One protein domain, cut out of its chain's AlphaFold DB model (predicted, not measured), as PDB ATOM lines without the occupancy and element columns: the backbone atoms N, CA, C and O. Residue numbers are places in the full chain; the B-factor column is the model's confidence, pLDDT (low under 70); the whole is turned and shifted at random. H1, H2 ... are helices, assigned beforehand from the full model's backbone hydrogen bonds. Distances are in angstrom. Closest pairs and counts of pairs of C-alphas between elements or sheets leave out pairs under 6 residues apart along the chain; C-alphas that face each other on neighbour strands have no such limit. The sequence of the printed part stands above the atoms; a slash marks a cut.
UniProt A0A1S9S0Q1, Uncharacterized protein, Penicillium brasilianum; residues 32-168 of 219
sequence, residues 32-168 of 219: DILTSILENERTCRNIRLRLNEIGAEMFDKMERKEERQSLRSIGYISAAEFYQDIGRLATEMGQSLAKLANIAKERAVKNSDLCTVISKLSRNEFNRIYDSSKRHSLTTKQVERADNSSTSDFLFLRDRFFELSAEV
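What this domain is: This is residues 32 to 168 of the 219 residues of an uncharacterized protein of Penicillium brasilianum (UniProt A0A1S9S0Q1). A long helical hairpin, H1 and H2, has a small head of H3, H4 and H5 at the end where H1 begins and H2 ends. The printed part has 137 residues, five named helices, H1 to H5 in order, and no named strand: all helix. It is extended, with a radius of gyration of the C-alphas of 22.3 A and spans of 74, 37 and 25 A.

Where its parts are: H1, residues 32 to 71, spans 58.9 A from C-alpha 32 at (278.004, 211.725, 281.436). H2 is residues 76 to 109, 49.9 A; H3, 112 to 120; H4, 123 to 143, 29.5 A; H5, 152 to 166, ending at (274.183, 191.038, 291.871).

How they stand to each other: H1 and H2 touch at a shallow tilt of 20 degrees, opposite ways; their closest C-alphas, Ile 47 and Ser 96, are 6.1 A apart. With residues 37 to 41 alone H1 touches H3, closest C-alphas Ile 37 and Cys 115, 6.6 A. H4 touches H5 at a steep tilt of 47 degrees, closest C-alphas Ser 132 and Asp 153, 6.5 A. Every O i to N i+4 pair is within hydrogen-bond range in H1, H3 and H5; 29 of 30 are in H2, 16 of 17 in H4.

The domain as a whole: The farthest C-alphas, Ser 73 and Asp 147, are 75.5 A apart. The printed part has no cut and no long link. The model's pLDDT is under 70 at residues 72, 138 to 162 and 164 to 168.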
ATOM      1  N   ASP A  32     279.069 210.729 281.599       86.75
ATOM      2  CA  ASP A  32     278.004 211.725 281.436       86.75
ATOM      3  C   ASP A  32     276.652 211.227 281.960       86.75
ATOM      4  O   ASP A  32     275.914 211.973 282.610       86.75
ATOM      5  N   ILE A  33     276.327 209.955 281.711       87.44
ATOM      6  CA  ILE A  33     275.087 209.338 282.190       87.44
ATOM      7  C   ILE A  33     275.106 209.252 283.716       87.44
ATOM      8  O   ILE A  33     274.135 209.653 284.358       87.44
ATOM      9  N   LEU A  34     276.201 208.766 284.306       88.00
ATOM     10  CA  LEU A  34     276.311 208.654 285.760       88.00
ATOM     11  C   LEU A  34     276.227 210.032 286.429       88.00
ATOM     12  O   LEU A  34     275.484 210.208 287.395       88.00
ATOM     13  N   THR A  35     276.926 211.022 285.872       89.56
ATOM     14  CA  THR A  35     276.890 212.409 286.351       89.56
ATOM     15  C   THR A  35     275.471 212.973 286.288       89.56
ATOM     16  O   THR A  35     274.987 213.533 287.271       89.56
ATOM     17  N   SER A  36     274.764 212.773 285.172       91.50
ATOM     18  CA  SER A  36     273.371 213.204 285.017       91.50
ATOM     19  C   SER A  36     272.444 212.554 286.048       91.50
ATOM     20  O   SER A  36     271.608 213.238 286.640       91.50
ATOM     21  N   ILE A  37     272.610 211.258 286.327       91.88
ATOM     22  CA  ILE A  37     271.794 210.553 287.326       91.88
ATOM     23  C   ILE A  37     272.065 211.087 288.735       91.88
ATOM     24  O   ILE A  37     271.117 211.315 289.492       91.88
ATOM     25  N   LEU A  38     273.330 211.329 289.084       92.75
ATOM     26  CA  LEU A  38     273.708 211.900 290.378       92.75
ATOM     27  C   LEU A  38     273.132 213.311 290.569       92.75
ATOM     28  O   LEU A  38     272.568 213.601 291.625       92.75
ATOM     29  N   GLU A  39     273.195 214.171 289.551       94.75
ATOM     30  CA  GLU A  39     272.588 215.511 289.591       94.75
ATOM     31  C   GLU A  39     271.063 215.459 289.717       94.75
ATOM     32  O   GLU A  39     270.460 216.169 290.534       94.75
ATOM     33  N   ASN A  40     270.428 214.569 288.955       94.25
ATOM     34  CA  ASN A  40     268.989 214.359 289.027       94.25
ATOM     35  C   ASN A  40     268.570 213.852 290.411       94.25
ATOM     36  O   ASN A  40     267.534 214.268 290.930       94.25
ATOM     37  N   GLU A  41     269.346 212.969 291.043       94.88
ATOM     38  CA  GLU A  41     269.072 212.508 292.407       94.88
ATOM     39  C   GLU A  41     269.260 213.600 293.447       94.88
ATOM     40  O   GLU A  41     268.383 213.780 294.299       94.88
ATOM     41  N   ARG A  42     270.336 214.379 293.350       95.94
ATOM     42  CA  ARG A  42     270.546 215.530 294.230       95.94
ATOM     43  C   ARG A  42     269.370 216.499 294.143       95.94
ATOM     44  O   ARG A  42     268.829 216.918 295.167       95.94
ATOM     45  N   THR A  43     268.927 216.794 292.925       96.19
ATOM     46  CA  THR A  43     267.778 217.667 292.669       96.19
ATOM     47  C   THR A  43     266.494 217.088 293.264       96.19
ATOM     48  O   THR A  43     265.777 217.801 293.965       96.19
ATOM     49  N   CYS A  44     266.220 215.791 293.085       95.06
ATOM     50  CA  CYS A  44     265.071 215.134 293.715       95.06
ATOM     51  C   CYS A  44     265.101 215.224 295.245       95.06
ATOM     52  O   CYS A  44     264.072 215.512 295.858       95.06
ATOM     53  N   ARG A  45     266.261 214.999 295.875       95.19
ATOM     54  CA  ARG A  45     266.416 215.090 297.336       95.19
ATOM     55  C   ARG A  45     266.152 216.507 297.843       95.19
ATOM     56  O   ARG A  45     265.429 216.661 298.826       95.19
ATOM     57  N   ASN A  46     266.648 217.525 297.141       96.19
ATOM     58  CA  ASN A  46     266.387 218.929 297.465       96.19
ATOM     59  C   ASN A  46     264.908 219.300 297.288       96.19
ATOM     60  O   ASN A  46     264.331 219.943 298.158       96.19
ATOM     61  N   ILE A  47     264.262 218.848 296.208       96.31
ATOM     62  CA  ILE A  47     262.823 219.072 295.998       96.31
ATOM     63  C   ILE A  47     262.003 218.417 297.114       96.31
ATOM     64  O   ILE A  47     261.084 219.040 297.633       96.31
ATOM     65  N   ARG A  48     262.338 217.185 297.524       93.62
ATOM     66  CA  ARG A  48     261.658 216.513 298.644       93.62
ATOM     67  C   ARG A  48     261.801 217.298 299.945       93.62
ATOM     68  O   ARG A  48     260.811 217.448 300.649       93.62
ATOM     69  N   LEU A  49     262.992 217.826 300.240       95.00
ATOM     70  CA  LEU A  49     263.213 218.718 301.385       95.00
ATOM     71  C   LEU A  49     262.360 219.991 301.296       95.00
ATOM     72  O   LEU A  49     261.725 220.367 302.275       95.00
ATOM     73  N   ARG A  50     262.256 220.601 300.114       96.94
ATOM     74  CA  ARG A  50     261.424 221.795 299.942       96.94
ATOM     75  C   ARG A  50     259.930 221.505 300.095       96.94
ATOM     76  O   ARG A  50     259.223 222.258 300.750       96.94
ATOM     77  N   LEU A  51     259.437 220.399 299.536       96.06
ATOM     78  CA  LEU A  51     258.043 219.957 299.712       96.06
ATOM     79  C   LEU A  51     257.708 219.724 301.188       96.06
ATOM     80  O   LEU A  51     256.623 220.061 301.653       96.06
ATOM     81  N   ASN A  52     258.672 219.166 301.907       94.06
ATOM     82  CA  ASN A  52     258.629 218.923 303.333       94.06
ATOM     83  C   ASN A  52     258.489 220.228 304.146       94.06
ATOM     84  O   ASN A  52     257.614 220.321 305.006       94.06
ATOM     85  N   GLU A  53     259.288 221.249 303.826       96.50
ATOM     86  CA  GLU A  53     259.186 222.592 304.418       96.50
ATOM     87  C   GLU A  53     257.843 223.265 304.110       96.50
ATOM     88  O   GLU A  53     257.195 223.781 305.016       96.50
ATOM     89  N   ILE A  54     257.392 223.216 302.850       96.31
ATOM     90  CA  ILE A  54     256.106 223.798 302.437       96.31
ATOM     91  C   ILE A  54     254.951 223.135 303.195       96.31
ATOM     92  O   ILE A  54     254.049 223.823 303.668       96.31
ATOM     93  N   GLY A  55     254.973 221.804 303.331       93.56
ATOM     94  CA  GLY A  55     253.962 221.067 304.089       93.56
ATOM     95  C   GLY A  55     253.923 221.472 305.565       93.56
ATOM     96  O   GLY A  55     252.839 221.662 306.118       93.56
ATOM     97  N   ALA A  56     255.090 221.667 306.187       94.12
ATOM     98  CA  ALA A  56     255.180 222.164 307.558       94.12
ATOM     99  C   ALA A  56     254.630 223.597 307.687       94.12
ATOM    100  O   ALA A  56     253.816 223.848 308.572       94.12
ATOM    101  N   GLU A  57     254.995 224.510 306.779       96.31
ATOM    102  CA  GLU A  57     254.496 225.895 306.782       96.31
ATOM    103  C   GLU A  57     252.973 225.956 306.574       96.31
ATOM    104  O   GLU A  57     252.280 226.731 307.235       96.31
ATOM    105  N   MET A  58     252.425 225.118 305.686       95.62
ATOM    106  CA  MET A  58     250.977 225.017 305.489       95.62
ATOM    107  C   MET A  58     250.260 224.587 306.770       95.62
ATOM    108  O   MET A  58     249.251 225.193 307.130       95.62
ATOM    109  N   PHE A  59     250.762 223.558 307.459       92.25
ATOM    110  CA  PHE A  59     250.160 223.080 308.704       92.25
ATOM    111  C   PHE A  59     250.192 224.121 309.808       92.25
ATOM    112  O   PHE A  59     249.160 224.422 310.396       92.25
ATOM    113  N   ASP A  60     251.356 224.713 310.024       94.81
ATOM    114  CA  ASP A  60     251.580 225.752 311.019       94.81
ATOM    115  C   ASP A  60     250.684 226.987 310.773       94.81
ATOM    116  O   ASP A  60     250.178 227.622 311.699       94.81
ATOM    117  N   LYS A  61     250.393 227.325 309.510       93.06
ATOM    118  CA  LYS A  61     249.393 228.358 309.184       93.06
ATOM    119  C   LYS A  61     247.958 227.915 309.476       93.06
ATOM    120  O   LYS A  61     247.164 228.742 309.927       93.06
ATOM    121  N   MET A  62     247.608 226.658 309.197       90.50
ATOM    122  CA  MET A  62     246.273 226.112 309.475       90.50
ATOM    123  C   MET A  62     245.985 226.053 310.979       90.50
ATOM    124  O   MET A  62     244.936 226.533 311.399       90.50
ATOM    125  N   GLU A  63     246.936 225.571 311.777       91.00
ATOM    126  CA  GLU A  63     246.840 225.492 313.240       91.00
ATOM    127  C   GLU A  63     246.638 226.883 313.858       91.00
ATOM    128  O   GLU A  63     245.650 227.129 314.549       91.00
ATOM    129  N   ARG A  64     247.468 227.867 313.481       90.75
ATOM    130  CA  ARG A  64     247.291 229.255 313.947       90.75
ATOM    131  C   ARG A  64     245.953 229.872 313.548       90.75
ATOM    132  O   ARG A  64     245.464 230.776 314.230       90.75
ATOM    133  N   LYS A  65     245.368 229.471 312.414       87.75
ATOM    134  CA  LYS A  65     244.035 229.950 312.023       87.75
ATOM    135  C   LYS A  65     242.967 229.372 312.942       87.75
ATOM    136  O   LYS A  65     242.093 230.126 313.361       87.75
ATOM    137  N   GLU A  66     243.036 228.081 313.239       86.19
ATOM    138  CA  GLU A  66     242.107 227.399 314.144       86.19
ATOM    139  C   GLU A  66     242.147 228.018 315.550       86.19
ATOM    140  O   GLU A  66     241.108 228.406 316.087       86.19
ATOM    141  N   GLU A  67     243.347 228.263 316.083       86.56
ATOM    142  CA  GLU A  67     243.532 228.968 317.358       86.56
ATOM    143  C   GLU A  67     242.864 230.351 317.345       86.56
ATOM    144  O   GLU A  67     242.103 230.699 318.249       86.56
ATOM    145  N   ARG A  68     243.081 231.142 316.285       84.69
ATOM    146  CA  ARG A  68     242.474 232.478 316.144       84.69
ATOM    147  C   ARG A  68     240.955 232.426 315.982       84.69
ATOM    148  O   ARG A  68     240.283 233.330 316.476       84.69
ATOM    149  N   GLN A  69     240.419 231.399 315.318       81.12
ATOM    150  CA  GLN A  69     238.971 231.184 315.198       81.12
ATOM    151  C   GLN A  69     238.326 230.910 316.555       81.12
ATOM    152  O   GLN A  69     237.222 231.392 316.798       81.12
ATOM    153  N   SER A  70     239.018 230.196 317.446       79.06
ATOM    154  CA  SER A  70     238.504 229.897 318.789       79.06
ATOM    155  C   SER A  70     238.397 231.138 319.692       79.06
ATOM    156  O   SER A  70     237.527 231.203 320.557       79.06
ATOM    157  N   LEU A  71     239.252 232.145 319.472       74.38
ATOM    158  CA  LEU A  71     239.411 233.301 320.362       74.38
ATOM    159  C   LEU A  71     238.599 234.541 319.948       74.38
ATOM    160  O   LEU A  71     238.332 235.386 320.802       74.38
ATOM    161  N   ARG A  72     238.208 234.699 318.671       69.50
ATOM    162  CA  ARG A  72     237.436 235.860 318.177       69.50
ATOM    163  C   ARG A  72     236.754 235.588 316.833       69.50
ATOM    164  O   ARG A  72     237.253 234.829 316.010       69.50
ATOM    165  N   SER A  73     235.673 236.330 316.560       76.19
ATOM    166  CA  SER A  73     235.122 236.490 315.205       76.19
ATOM    167  C   SER A  73     236.223 236.975 314.258       76.19
ATOM    168  O   SER A  73     236.645 238.130 314.334       76.19
ATOM    169  N   ILE A  74     236.700 236.095 313.375       76.12
ATOM    170  CA  ILE A  74     237.701 236.439 312.362       76.12
ATOM    171  C   ILE A  74     237.118 237.492 311.421       76.12
ATOM    172  O   ILE A  74     236.105 237.269 310.762       76.12
ATOM    173  N   GLY A  75     237.779 238.648 311.343       83.50
ATOM    174  CA  GLY A  75     237.452 239.665 310.351       83.50
ATOM    175  C   GLY A  75     237.770 239.178 308.935       83.50
ATOM    176  O   GLY A  75     238.763 238.484 308.719       83.50
ATOM    177  N   TYR A  76     236.957 239.588 307.960       79.88
ATOM    178  CA  TYR A  76     237.100 239.228 306.542       79.88
ATOM    179  C   TYR A  76     238.527 239.433 305.992       79.88
ATOM    180  O   TYR A  76     239.034 238.589 305.257       79.88
ATOM    181  N   ILE A  77     239.208 240.507 306.414       80.81
ATOM    182  CA  ILE A  77     240.596 240.816 306.020       80.81
ATOM    183  C   ILE A  77     241.561 239.691 306.435       80.81
ATOM    184  O   ILE A  77     242.344 239.221 305.614       80.81
ATOM    185  N   SER A  78     241.447 239.174 307.663       87.44
ATOM    186  CA  SER A  78     242.319 238.097 308.152       87.44
ATOM    187  C   SER A  78     242.064 236.764 307.438       87.44
ATOM    188  O   SER A  78     242.988 235.966 307.271       87.44
ATOM    189  N   ALA A  79     240.830 236.515 306.987       88.69
ATOM    190  CA  ALA A  79     240.524 235.336 306.184       88.69
ATOM    191  C   ALA A  79     241.165 235.418 304.789       88.69
ATOM    192  O   ALA A  79     241.726 234.425 304.324       88.69
ATOM    193  N   ALA A  80     241.114 236.587 304.141       91.81
ATOM    194  CA  ALA A  80     241.703 236.797 302.821       91.81
ATOM    195  C   ALA A  80     243.227 236.579 302.823       91.81
ATOM    196  O   ALA A  80     243.733 235.827 301.992       91.81
ATOM    197  N   GLU A  81     243.938 237.151 303.800       93.94
ATOM    198  CA  GLU A  81     245.391 236.972 303.964       93.94
ATOM    199  C   GLU A  81     245.772 235.500 304.157       93.94
ATOM    200  O   GLU A  81     246.698 235.001 303.517       93.94
ATOM    201  N   PHE A  82     245.019 234.773 304.989       93.38
ATOM    202  CA  PHE A  82     245.242 233.343 305.190       93.38
ATOM    203  C   PHE A  82     245.124 232.558 303.878       93.38
ATOM    204  O   PHE A  82     246.001 231.758 303.553       93.38
ATOM    205  N   TYR A  83     244.047 232.767 303.114       93.94
ATOM    206  CA  TYR A  83     243.854 232.038 301.858       93.94
ATOM    207  C   TYR A  83     244.887 232.429 300.801       93.94
ATOM    208  O   TYR A  83     245.316 231.569 300.033       93.94
ATOM    209  N   GLN A  84     245.330 233.686 300.789       96.75
ATOM    210  CA  GLN A  84     246.417 234.132 299.925       96.75
ATOM    211  C   GLN A  84     247.732 233.410 300.253       96.75
ATOM    212  O   GLN A  84     248.406 232.920 299.344       96.75
ATOM    213  N   ASP A  85     248.078 233.285 301.536       96.50
ATOM    214  CA  ASP A  85     249.270 232.560 301.978       96.50
ATOM    215  C   ASP A  85     249.218 231.072 301.604       96.50
ATOM    216  O   ASP A  85     250.184 230.534 301.059       96.50
ATOM    217  N   ILE A  86     248.083 230.409 301.848       95.56
ATOM    218  CA  ILE A  86     247.891 229.006 301.458       95.56
ATOM    219  C   ILE A  86     247.968 228.849 299.935       95.56
ATOM    220  O   ILE A  86     248.625 227.929 299.448       95.56
ATOM    221  N   GLY A  87     247.361 229.763 299.171       96.88
ATOM    222  CA  GLY A  87     247.424 229.766 297.708       96.88
ATOM    223  C   GLY A  87     248.851 229.916 297.171       96.88
ATOM    224  O   GLY A  87     249.242 229.202 296.241       96.88
ATOM    225  N   ARG A  88     249.666 230.782 297.792       98.31
ATOM    226  CA  ARG A  88     251.098 230.920 297.472       98.31
ATOM    227  C   ARG A  88     251.837 229.601 297.689       98.31
ATOM    228  O   ARG A  88     252.513 229.128 296.777       98.31
ATOM    229  N   LEU A  89     251.682 228.993 298.865       97.31
ATOM    230  CA  LEU A  89     252.349 227.733 299.204       97.31
ATOM    231  C   LEU A  89     251.905 226.584 298.290       97.31
ATOM    232  O   LEU A  89     252.729 225.777 297.865       97.31
ATOM    233  N   ALA A  90     250.620 226.525 297.933       95.31
ATOM    234  CA  ALA A  90     250.092 225.518 297.015       95.31
ATOM    235  C   ALA A  90     250.687 225.662 295.608       95.31
ATOM    236  O   ALA A  90     251.044 224.665 294.978       95.31
ATOM    237  N   THR A  91     250.860 226.900 295.140       97.88
ATOM    238  CA  THR A  91     251.526 227.184 293.863       97.88
ATOM    239  C   THR A  91     252.971 226.688 293.876       97.88
ATOM    240  O   THR A  91     253.404 226.003 292.948       97.88
ATOM    241  N   GLU A  92     253.712 226.971 294.947       97.56
ATOM    242  CA  GLU A  92     255.097 226.519 295.094       97.56
ATOM    243  C   GLU A  92     255.213 224.985 295.181       97.56
ATOM    244  O   GLU A  92     256.094 224.377 294.559       97.56
ATOM    245  N   MET A  93     254.283 224.339 295.890       96.19
ATOM    246  CA  MET A  93     254.174 222.880 295.938       96.19
ATOM    247  C   MET A  93     253.939 222.294 294.543       96.19
ATOM    248  O   MET A  93     254.638 221.362 294.143       96.19
ATOM    249  N   GLY A  94     253.007 222.867 293.776       96.31
ATOM    250  CA  GLY A  94     252.719 222.449 292.403       96.31
ATOM    251  C   GLY A  94     253.939 222.561 291.486       96.31
ATOM    252  O   GLY A  94     254.245 221.625 290.747       96.31
ATOM    253  N   GLN A  95     254.696 223.658 291.580       97.94
ATOM    254  CA  GLN A  95     255.936 223.842 290.815       97.94
ATOM    255  C   GLN A  95     257.004 222.804 291.184       97.94
ATOM    256  O   GLN A  95     257.668 222.247 290.307       97.94
ATOM    257  N   SER A  96     257.159 222.517 292.478       96.94
ATOM    258  CA  SER A  96     258.076 221.492 292.982       96.94
ATOM    259  C   SER A  96     257.697 220.088 292.490       96.94
ATOM    260  O   SER A  96     258.562 219.343 292.023       96.94
ATOM    261  N   LEU A  97     256.406 219.745 292.509       95.69
ATOM    262  CA  LEU A  97     255.895 218.474 291.986       95.69
ATOM    263  C   LEU A  97     256.077 218.352 290.469       95.69
ATOM    264  O   LEU A  97     256.488 217.296 289.994       95.69
ATOM    265  N   ALA A  98     255.849 219.426 289.709       96.75
ATOM    266  CA  ALA A  98     256.076 219.436 288.265       96.75
ATOM    267  C   ALA A  98     257.553 219.177 287.913       96.75
ATOM    268  O   ALA A  98     257.849 218.364 287.036       96.75
ATOM    269  N   LYS A  99     258.492 219.799 288.642       96.81
ATOM    270  CA  LYS A  99     259.932 219.517 288.497       96.81
ATOM    271  C   LYS A  99     260.250 218.051 288.794       96.81
ATOM    272  O   LYS A  99     260.979 217.420 288.034       96.81
ATOM    273  N   LEU A 100     259.675 217.494 289.862       94.44
ATOM    274  CA  LEU A 100     259.873 216.089 290.223       94.44
ATOM    275  C   LEU A 100     259.331 215.136 289.144       94.44
ATOM    276  O   LEU A 100     259.998 214.161 288.804       94.44
ATOM    277  N   ALA A 101     258.159 215.438 288.579       93.94
ATOM    278  CA  ALA A 101     257.551 214.663 287.503       93.94
ATOM    279  C   ALA A 101     258.407 214.671 286.226       93.94
ATOM    280  O   ALA A 101     258.583 213.625 285.603       93.94
ATOM    281  N   ASN A 102     258.994 215.817 285.870       94.88
ATOM    282  CA  ASN A 102     259.907 215.912 284.730       94.88
ATOM    283  C   ASN A 102     261.156 215.042 284.929       94.88
ATOM    284  O   ASN A 102     261.492 214.258 284.045       94.88
ATOM    285  N   ILE A 103     261.776 215.087 286.114       92.81
ATOM    286  CA  ILE A 103     262.926 214.225 286.429       92.81
ATOM    287  C   ILE A 103     262.522 212.744 286.384       92.81
ATOM    288  O   ILE A 103     263.250 211.915 285.843       92.81
ATOM    289  N   ALA A 104     261.350 212.386 286.915       90.06
ATOM    290  CA  ALA A 104     260.854 211.012 286.863       90.06
ATOM    291  C   ALA A 104     260.639 210.531 285.417       90.06
ATOM    292  O   ALA A 104     261.004 209.404 285.086       90.06
ATOM    293  N   LYS A 105     260.110 211.397 284.543       92.00
ATOM    294  CA  LYS A 105     259.950 211.115 283.112       92.00
ATOM    295  C   LYS A 105     261.299 210.869 282.429       92.00
ATOM    296  O   LYS A 105     261.409 209.928 281.653       92.00
ATOM    297  N   GLU A 106     262.322 211.667 282.735       88.38
ATOM    298  CA  GLU A 106     263.679 211.463 282.206       88.38
ATOM    299  C   GLU A 106     264.281 210.122 282.654       88.38
ATOM    300  O   GLU A 106     264.849 209.397 281.835       88.38
ATOM    301  N   ARG A 107     264.101 209.756 283.932       87.19
ATOM    302  CA  ARG A 107     264.581 208.484 284.503       87.19
ATOM    303  C   ARG A 107     263.860 207.262 283.940       87.19
ATOM    304  O   ARG A 107     264.484 206.229 283.734       87.19
ATOM    305  N   ALA A 108     262.558 207.365 283.681       84.00
ATOM    306  CA  ALA A 108     261.777 206.256 283.132       84.00
ATOM    307  C   ALA A 108     262.267 205.826 281.739       84.00
ATOM    308  O   ALA A 108     262.134 204.664 281.371       84.00
ATOM    309  N   VAL A 109     262.851 206.751 280.972       82.62
ATOM    310  CA  VAL A 109     263.385 206.468 279.631       82.62
ATOM    311  C   VAL A 109     264.814 205.914 279.694       82.62
ATOM    312  O   VAL A 109     265.248 205.247 278.756       82.62
ATOM    313  N   LYS A 110     265.574 206.195 280.764       76.06
ATOM    314  CA  LYS A 110     267.015 205.908 280.835       76.06
ATOM    315  C   LYS A 110     267.444 205.441 282.231       76.06
ATOM    316  O   LYS A 110     267.378 206.206 283.187       76.06
ATOM    317  N   ASN A 111     268.023 204.238 282.308       78.81
ATOM    318  CA  ASN A 111     268.737 203.717 283.486       78.81
ATOM    319  C   ASN A 111     267.881 203.630 284.767       78.81
ATOM    320  O   ASN A 111     268.300 204.093 285.835       78.81
ATOM    321  N   SER A 112     266.692 203.026 284.669       84.00
ATOM    322  CA  SER A 112     265.781 202.796 285.804       84.00
ATOM    323  C   SER A 112     266.469 202.117 286.988       84.00
ATOM    324  O   SER A 112     266.266 202.513 288.139       84.00
ATOM    325  N   ASP A 113     267.321 201.137 286.708       85.12
ATOM    326  CA  ASP A 113     267.926 200.277 287.727       85.12
ATOM    327  C   ASP A 113     268.975 201.054 288.523       85.12
ATOM    328  O   ASP A 113     268.937 201.097 289.753       85.12
ATOM    329  N   LEU A 114     269.834 201.800 287.822       84.75
ATOM    330  CA  LEU A 114     270.831 202.674 288.440       84.75
ATOM    331  C   LEU A 114     270.176 203.797 289.255       84.75
ATOM    332  O   LEU A 114     270.599 204.070 290.379       84.75
ATOM    333  N   CYS A 115     269.098 204.401 288.745       86.19
ATOM    334  CA  CYS A 115     268.318 205.377 289.508       86.19
ATOM    335  C   CYS A 115     267.724 204.763 290.783       86.19
ATOM    336  O   CYS A 115     267.701 205.416 291.829       86.19
ATOM    337  N   THR A 116     267.260 203.515 290.708       87.56
ATOM    338  CA  THR A 116     266.686 202.791 291.847       87.56
ATOM    339  C   THR A 116     267.741 202.553 292.919       87.56
ATOM    340  O   THR A 116     267.514 202.911 294.075       87.56
ATOM    341  N   VAL A 117     268.911 202.036 292.544       88.81
ATOM    342  CA  VAL A 117     270.031 201.807 293.468       88.81
ATOM    343  C   VAL A 117     270.462 203.115 294.140       88.81
ATOM    344  O   VAL A 117     270.516 203.194 295.366       88.81
ATOM    345  N   ILE A 118     270.673 204.179 293.360       90.00
ATOM    346  CA  ILE A 118     271.091 205.490 293.881       90.00
ATOM    347  C   ILE A 118     270.035 206.098 294.823       90.00
ATOM    348  O   ILE A 118     270.377 206.722 295.830       90.00
ATOM    349  N   SER A 119     268.745 205.883 294.550       88.88
ATOM    350  CA  SER A 119     267.665 206.376 295.412       88.88
ATOM    351  C   SER A 119     267.595 205.683 296.780       88.88
ATOM    352  O   SER A 119     267.101 206.288 297.731       88.88
ATOM    353  N   LYS A 120     268.117 204.452 296.892       91.38
ATOM    354  CA  LYS A 120     268.171 203.678 298.144       91.38
ATOM    355  C   LYS A 120     269.331 204.086 299.054       91.38
ATOM    356  O   LYS A 120     269.301 203.770 300.239       91.38
ATOM    357  N   LEU A 121     270.332 204.795 298.530       89.81
ATOM    358  CA  LEU A 121     271.477 205.245 299.320       89.81
ATOM    359  C   LEU A 121     271.037 206.185 300.446       89.81
ATOM    360  O   LEU A 121     270.230 207.103 300.231       89.81
ATOM    361  N   SER A 122     271.639 206.034 301.626       92.69
ATOM    362  CA  SER A 122     271.471 207.018 302.695       92.69
ATOM    363  C   SER A 122     271.961 208.401 302.244       92.69
ATOM    364  O   SER A 122     272.684 208.552 301.254       92.69
ATOM    365  N   ARG A 123     271.559 209.462 302.955       90.81
ATOM    366  CA  ARG A 123     272.016 210.829 302.641       90.81
ATOM    367  C   ARG A 123     273.542 210.939 302.677       90.81
ATOM    368  O   ARG A 123     274.112 211.549 301.778       90.81
ATOM    369  N   ASN A 124     274.183 210.321 303.665       92.94
ATOM    370  CA  ASN A 124     275.632 210.397 303.846       92.94
ATOM    371  C   ASN A 124     276.381 209.654 302.735       92.94
ATOM    372  O   ASN A 124     277.330 210.190 302.169       92.94
ATOM    373  N   GLU A 125     275.921 208.457 302.370       92.62
ATOM    374  CA  GLU A 125     276.516 207.692 301.269       92.62
ATOM    375  C   GLU A 125     276.364 208.407 299.935       92.62
ATOM    376  O   GLU A 125     277.334 208.513 299.187       92.62
ATOM    377  N   PHE A 126     275.168 208.935 299.664       94.12
ATOM    378  CA  PHE A 126     274.907 209.710 298.461       94.12
ATOM    379  C   PHE A 126     275.812 210.945 298.379       94.12
ATOM    380  O   PHE A 126     276.438 211.163 297.348       94.12
ATOM    381  N   ASN A 127     275.920 211.729 299.457       93.25
ATOM    382  CA  ASN A 127     276.761 212.927 299.481       93.25
ATOM    383  C   ASN A 127     278.233 212.582 299.249       93.25
ATOM    384  O   ASN A 127     278.871 213.192 298.400       93.25
ATOM    385  N   ARG A 128     278.749 211.542 299.919       91.25
ATOM    386  CA  ARG A 128     280.123 211.066 299.712       91.25
ATOM    387  C   ARG A 128     280.379 210.708 298.245       91.25
ATOM    388  O   ARG A 128     281.379 211.125 297.674       91.25
ATOM    389  N   ILE A 129     279.459 209.960 297.639       90.06
ATOM    390  CA  ILE A 129     279.502 209.558 296.226       90.06
ATOM    391  C   ILE A 129     279.477 210.776 295.298       90.06
ATOM    392  O   ILE A 129     280.286 210.879 294.376       90.06
ATOM    393  N   TYR A 130     278.563 211.707 295.554       92.06
ATOM    394  CA  TYR A 130     278.389 212.917 294.768       92.06
ATOM    395  C   TYR A 130     279.635 213.814 294.834       92.06
ATOM    396  O   TYR A 130     280.137 214.262 293.802       92.06
ATOM    397  N   ASP A 131     280.189 214.015 296.029       90.44
ATOM    398  CA  ASP A 131     281.386 214.825 296.246       90.44
ATOM    399  C   ASP A 131     282.629 214.175 295.623       90.44
ATOM    400  O   ASP A 131     283.456 214.863 295.019       90.44
ATOM    401  N   SER A 132     282.762 212.847 295.704       86.38
ATOM    402  CA  SER A 132     283.810 212.115 294.979       86.38
ATOM    403  C   SER A 132     283.656 212.245 293.461       86.38
ATOM    404  O   SER A 132     284.647 212.506 292.784       86.38
ATOM    405  N   SER A 133     282.437 212.162 292.917       86.06
ATOM    406  CA  SER A 133     282.182 212.371 291.482       86.06
ATOM    407  C   SER A 133     282.558 213.788 291.029       86.06
ATOM    408  O   SER A 133     283.203 213.962 289.994       86.06
ATOM    409  N   LYS A 134     282.244 214.813 291.833       86.06
ATOM    410  CA  LYS A 134     282.641 216.200 291.547       86.06
ATOM    411  C   LYS A 134     284.146 216.410 291.579       86.06
ATOM    412  O   LYS A 134     284.669 217.106 290.709       86.06
ATOM    413  N   ARG A 135     284.837 215.802 292.547       82.25
ATOM    414  CA  ARG A 135     286.303 215.829 292.609       82.25
ATOM    415  C   ARG A 135     286.905 215.149 291.383       82.25
ATOM    416  O   ARG A 135     287.723 215.771 290.721       82.25
ATOM    417  N   HIS A 136     286.426 213.962 291.014       75.44
ATOM    418  CA  HIS A 136     286.912 213.237 289.838       75.44
ATOM    419  C   HIS A 136     286.752 214.044 288.544       75.44
ATOM    420  O   HIS A 136     287.722 214.196 287.812       75.44
ATOM    421  N   SER A 137     285.577 214.641 288.308       72.75
ATOM    422  CA  SER A 137     285.319 215.484 287.126       72.75
ATOM    423  C   SER A 137     286.224 216.723 287.054       72.75
ATOM    424  O   SER A 137     286.589 217.186 285.971       72.75
ATOM    425  N   LEU A 138     286.599 217.282 288.210       68.88
ATOM    426  CA  LEU A 138     287.547 218.393 288.279       68.88
ATOM    427  C   LEU A 138     288.978 217.920 287.989       68.88
ATOM    428  O   LEU A 138     289.725 218.606 287.292       68.88
ATOM    429  N   THR A 139     289.341 216.743 288.500       61.47
ATOM    430  CA  THR A 139     290.663 216.142 288.333       61.47
ATOM    431  C   THR A 139     290.893 215.662 286.905       61.47
ATOM    432  O   THR A 139     291.949 215.962 286.370       61.47
ATOM    433  N   THR A 140     289.931 215.026 286.227       58.72
ATOM    434  CA  THR A 140     290.080 214.624 284.813       58.72
ATOM    435  C   THR A 140     290.326 215.818 283.892       58.72
ATOM    436  O   THR A 140     291.175 215.737 283.010       58.72
ATOM    437  N   LYS A 141     289.697 216.973 284.158       60.84
ATOM    438  CA  LYS A 141     289.982 218.221 283.424       60.84
ATOM    439  C   LYS A 141     291.393 218.781 283.656       60.84
ATOM    440  O   LYS A 141     291.866 219.560 282.835       60.84
ATOM    441  N   GLN A 142     292.055 218.434 284.763       56.59
ATOM    442  CA  GLN A 142     293.440 218.844 285.054       56.59
ATOM    443  C   GLN A 142     294.484 217.770 284.701       56.59
ATOM    444  O   GLN A 142     295.608 218.110 284.337       56.59
ATOM    445  N   VAL A 143     294.121 216.488 284.785       49.22
ATOM    446  CA  VAL A 143     294.999 215.314 284.620       49.22
ATOM    447  C   VAL A 143     295.203 214.916 283.161       49.22
ATOM    448  O   VAL A 143     296.174 214.229 282.864       49.22
ATOM    449  N   GLU A 144     294.465 215.506 282.215       53.12
ATOM    450  CA  GLU A 144     294.909 215.561 280.808       53.12
ATOM    451  C   GLU A 144     296.288 216.259 280.643       53.12
ATOM    452  O   GLU A 144     296.847 216.296 279.548       53.12
ATOM    453  N   ARG A 145     296.873 216.790 281.735       49.44
ATOM    454  CA  ARG A 145     298.207 217.401 281.789       49.44
ATOM    455  C   ARG A 145     299.224 216.738 282.739       49.44
ATOM    456  O   ARG A 145     300.389 217.121 282.661       49.44
ATOM    457  N   ALA A 146     298.852 215.799 283.622       51.47
ATOM    458  CA  ALA A 146     299.802 215.149 284.547       51.47
ATOM    459  C   ALA A 146     299.259 213.850 285.189       51.47
ATOM    460  O   ALA A 146     298.204 213.864 285.813       51.47
ATOM    461  N   ASP A 147     300.030 212.768 285.065       51.72
ATOM    462  CA  ASP A 147     299.844 211.373 285.515       51.72
ATOM    463  C   ASP A 147     298.919 211.044 286.731       51.72
ATOM    464  O   ASP A 147     299.191 211.368 287.886       51.72
ATOM    465  N   ASN A 148     297.870 210.255 286.451       52.59
ATOM    466  CA  ASN A 148     297.568 208.887 286.944       52.59
ATOM    467  C   ASN A 148     297.521 208.507 288.452       52.59
ATOM    468  O   ASN A 148     297.909 207.386 288.782       52.59
ATOM    469  N   SER A 149     296.975 209.311 289.379       52.44
ATOM    470  CA  SER A 149     296.817 208.849 290.790       52.44
ATOM    471  C   SER A 149     295.416 208.902 291.428       52.44
ATOM    472  O   SER A 149     295.274 208.503 292.581       52.44
ATOM    473  N   SER A 150     294.351 209.309 290.722       53.38
ATOM    474  CA  SER A 150     293.039 209.584 291.358       53.38
ATOM    475  C   SER A 150     291.874 208.643 290.973       53.38
ATOM    476  O   SER A 150     290.714 209.053 290.997       53.38
ATOM    477  N   THR A 151     292.142 207.377 290.642       57.81
ATOM    478  CA  THR A 151     291.137 206.437 290.085       57.81
ATOM    479  C   THR A 151     290.339 205.641 291.143       57.81
ATOM    480  O   THR A 151     289.365 204.968 290.814       57.81
ATOM    481  N   SER A 152     290.715 205.706 292.427       62.59
ATOM    482  CA  SER A 152     290.199 204.810 293.486       62.59
ATOM    483  C   SER A 152     288.694 204.956 293.778       62.59
ATOM    484  O   SER A 152     287.972 203.964 293.861       62.59
ATOM    485  N   ASP A 153     288.184 206.183 293.908       58.19
ATOM    486  CA  ASP A 153     286.800 206.410 294.362       58.19
ATOM    487  C   ASP A 153     285.748 206.085 293.287       58.19
ATOM    488  O   ASP A 153     284.617 205.709 293.602       58.19
ATOM    489  N   PHE A 154     286.105 206.220 292.008       59.84
ATOM    490  CA  PHE A 154     285.204 205.894 290.902       59.84
ATOM    491  C   PHE A 154     285.045 204.378 290.740       59.84
ATOM    492  O   PHE A 154     283.941 203.883 290.511       59.84
ATOM    493  N   LEU A 155     286.136 203.631 290.937       63.72
ATOM    494  CA  LEU A 155     286.095 202.171 290.970       63.72
ATOM    495  C   LEU A 155     285.241 201.666 292.139       63.72
ATOM    496  O   LEU A 155     284.456 200.748 291.944       63.72
ATOM    497  N   PHE A 156     285.260 202.339 293.294       66.06
ATOM    498  CA  PHE A 156     284.382 201.993 294.418       66.06
ATOM    499  C   PHE A 156     282.885 202.087 294.069       66.06
ATOM    500  O   PHE A 156     282.101 201.213 294.430       66.06
ATOM    501  N   LEU A 157     282.468 203.133 293.345       62.59
ATOM    502  CA  LEU A 157     281.089 203.268 292.855       62.59
ATOM    503  C   LEU A 157     280.710 202.165 291.871       62.59
ATOM    504  O   LEU A 157     279.592 201.651 291.918       62.59
ATOM    505  N   ARG A 158     281.649 201.815 290.990       65.50
ATOM    506  CA  ARG A 158     281.489 200.748 290.006       65.50
ATOM    507  C   ARG A 158     281.317 199.398 290.693       65.50
ATOM    508  O   ARG A 158     280.352 198.695 290.412       65.50
ATOM    509  N   ASP A 159     282.219 199.064 291.603       68.06
ATOM    510  CA  ASP A 159     282.246 197.764 292.264       68.06
ATOM    511  C   ASP A 159     281.028 197.612 293.181       68.06
ATOM    512  O   ASP A 159     280.340 196.595 293.120       68.06
ATOM    513  N   ARG A 160     280.643 198.678 293.896       67.81
ATOM    514  CA  ARG A 160     279.413 198.697 294.696       67.81
ATOM    515  C   ARG A 160     278.142 198.612 293.844       67.81
ATOM    516  O   ARG A 160     277.151 198.044 294.289       67.81
ATOM    517  N   PHE A 161     278.131 199.169 292.631       66.75
ATOM    518  CA  PHE A 161     276.998 199.011 291.714       66.75
ATOM    519  C   PHE A 161     276.847 197.561 291.251       66.75
ATOM    520  O   PHE A 161     275.727 197.054 291.227       66.75
ATOM    521  N   PHE A 162     277.949 196.887 290.913       68.00
ATOM    522  CA  PHE A 162     277.915 195.468 290.558       68.00
ATOM    523  C   PHE A 162     277.512 194.594 291.743       68.00
ATOM    524  O   PHE A 162     276.697 193.695 291.565       68.00
ATOM    525  N   GLU A 163     277.999 194.901 292.942       71.12
ATOM    526  CA  GLU A 163     277.615 194.218 294.180       71.12
ATOM    527  C   GLU A 163     276.107 194.362 294.457       71.12
ATOM    528  O   GLU A 163     275.402 193.366 294.602       71.12
ATOM    529  N   LEU A 164     275.572 195.590 294.393       62.75
ATOM    530  CA  LEU A 164     274.142 195.863 294.597       62.75
ATOM    531  C   LEU A 164     273.250 195.345 293.460       62.75
ATOM    532  O   LEU A 164     272.068 195.090 293.682       62.75
ATOM    533  N   SER A 165     273.784 195.216 292.244       62.34
ATOM    534  CA  SER A 165     273.052 194.638 291.109       62.34
ATOM    535  C   SER A 165     273.044 193.110 291.160       62.34
ATOM    536  O   SER A 165     272.066 192.503 290.736       62.34
ATOM    537  N   ALA A 166     274.097 192.486 291.696       64.38
ATOM    538  CA  ALA A 166     274.183 191.038 291.871       64.38
ATOM    539  C   ALA A 166     273.277 190.524 293.002       64.38
ATOM    540  O   ALA A 166     272.789 189.401 292.920       64.38
ATOM    541  N   GLU A 167     272.995 191.343 294.020       64.56
ATOM    542  CA  GLU A 167     272.011 191.011 295.064       64.56
ATOM    543  C   GLU A 167     270.557 190.986 294.554       64.56
ATOM    544  O   GLU A 167     269.674 190.444 295.223       64.56
ATOM    545  N   VAL A 168     270.280 191.536 293.366       56.00
ATOM    546  CA  VAL A 168     268.960 191.440 292.732       56.00
ATOM    547  C   VAL A 168     268.874 190.109 291.981       56.00
ATOM    548  O   VAL A 168     269.040 190.047 290.764       56.00
TER     549      VAL A 168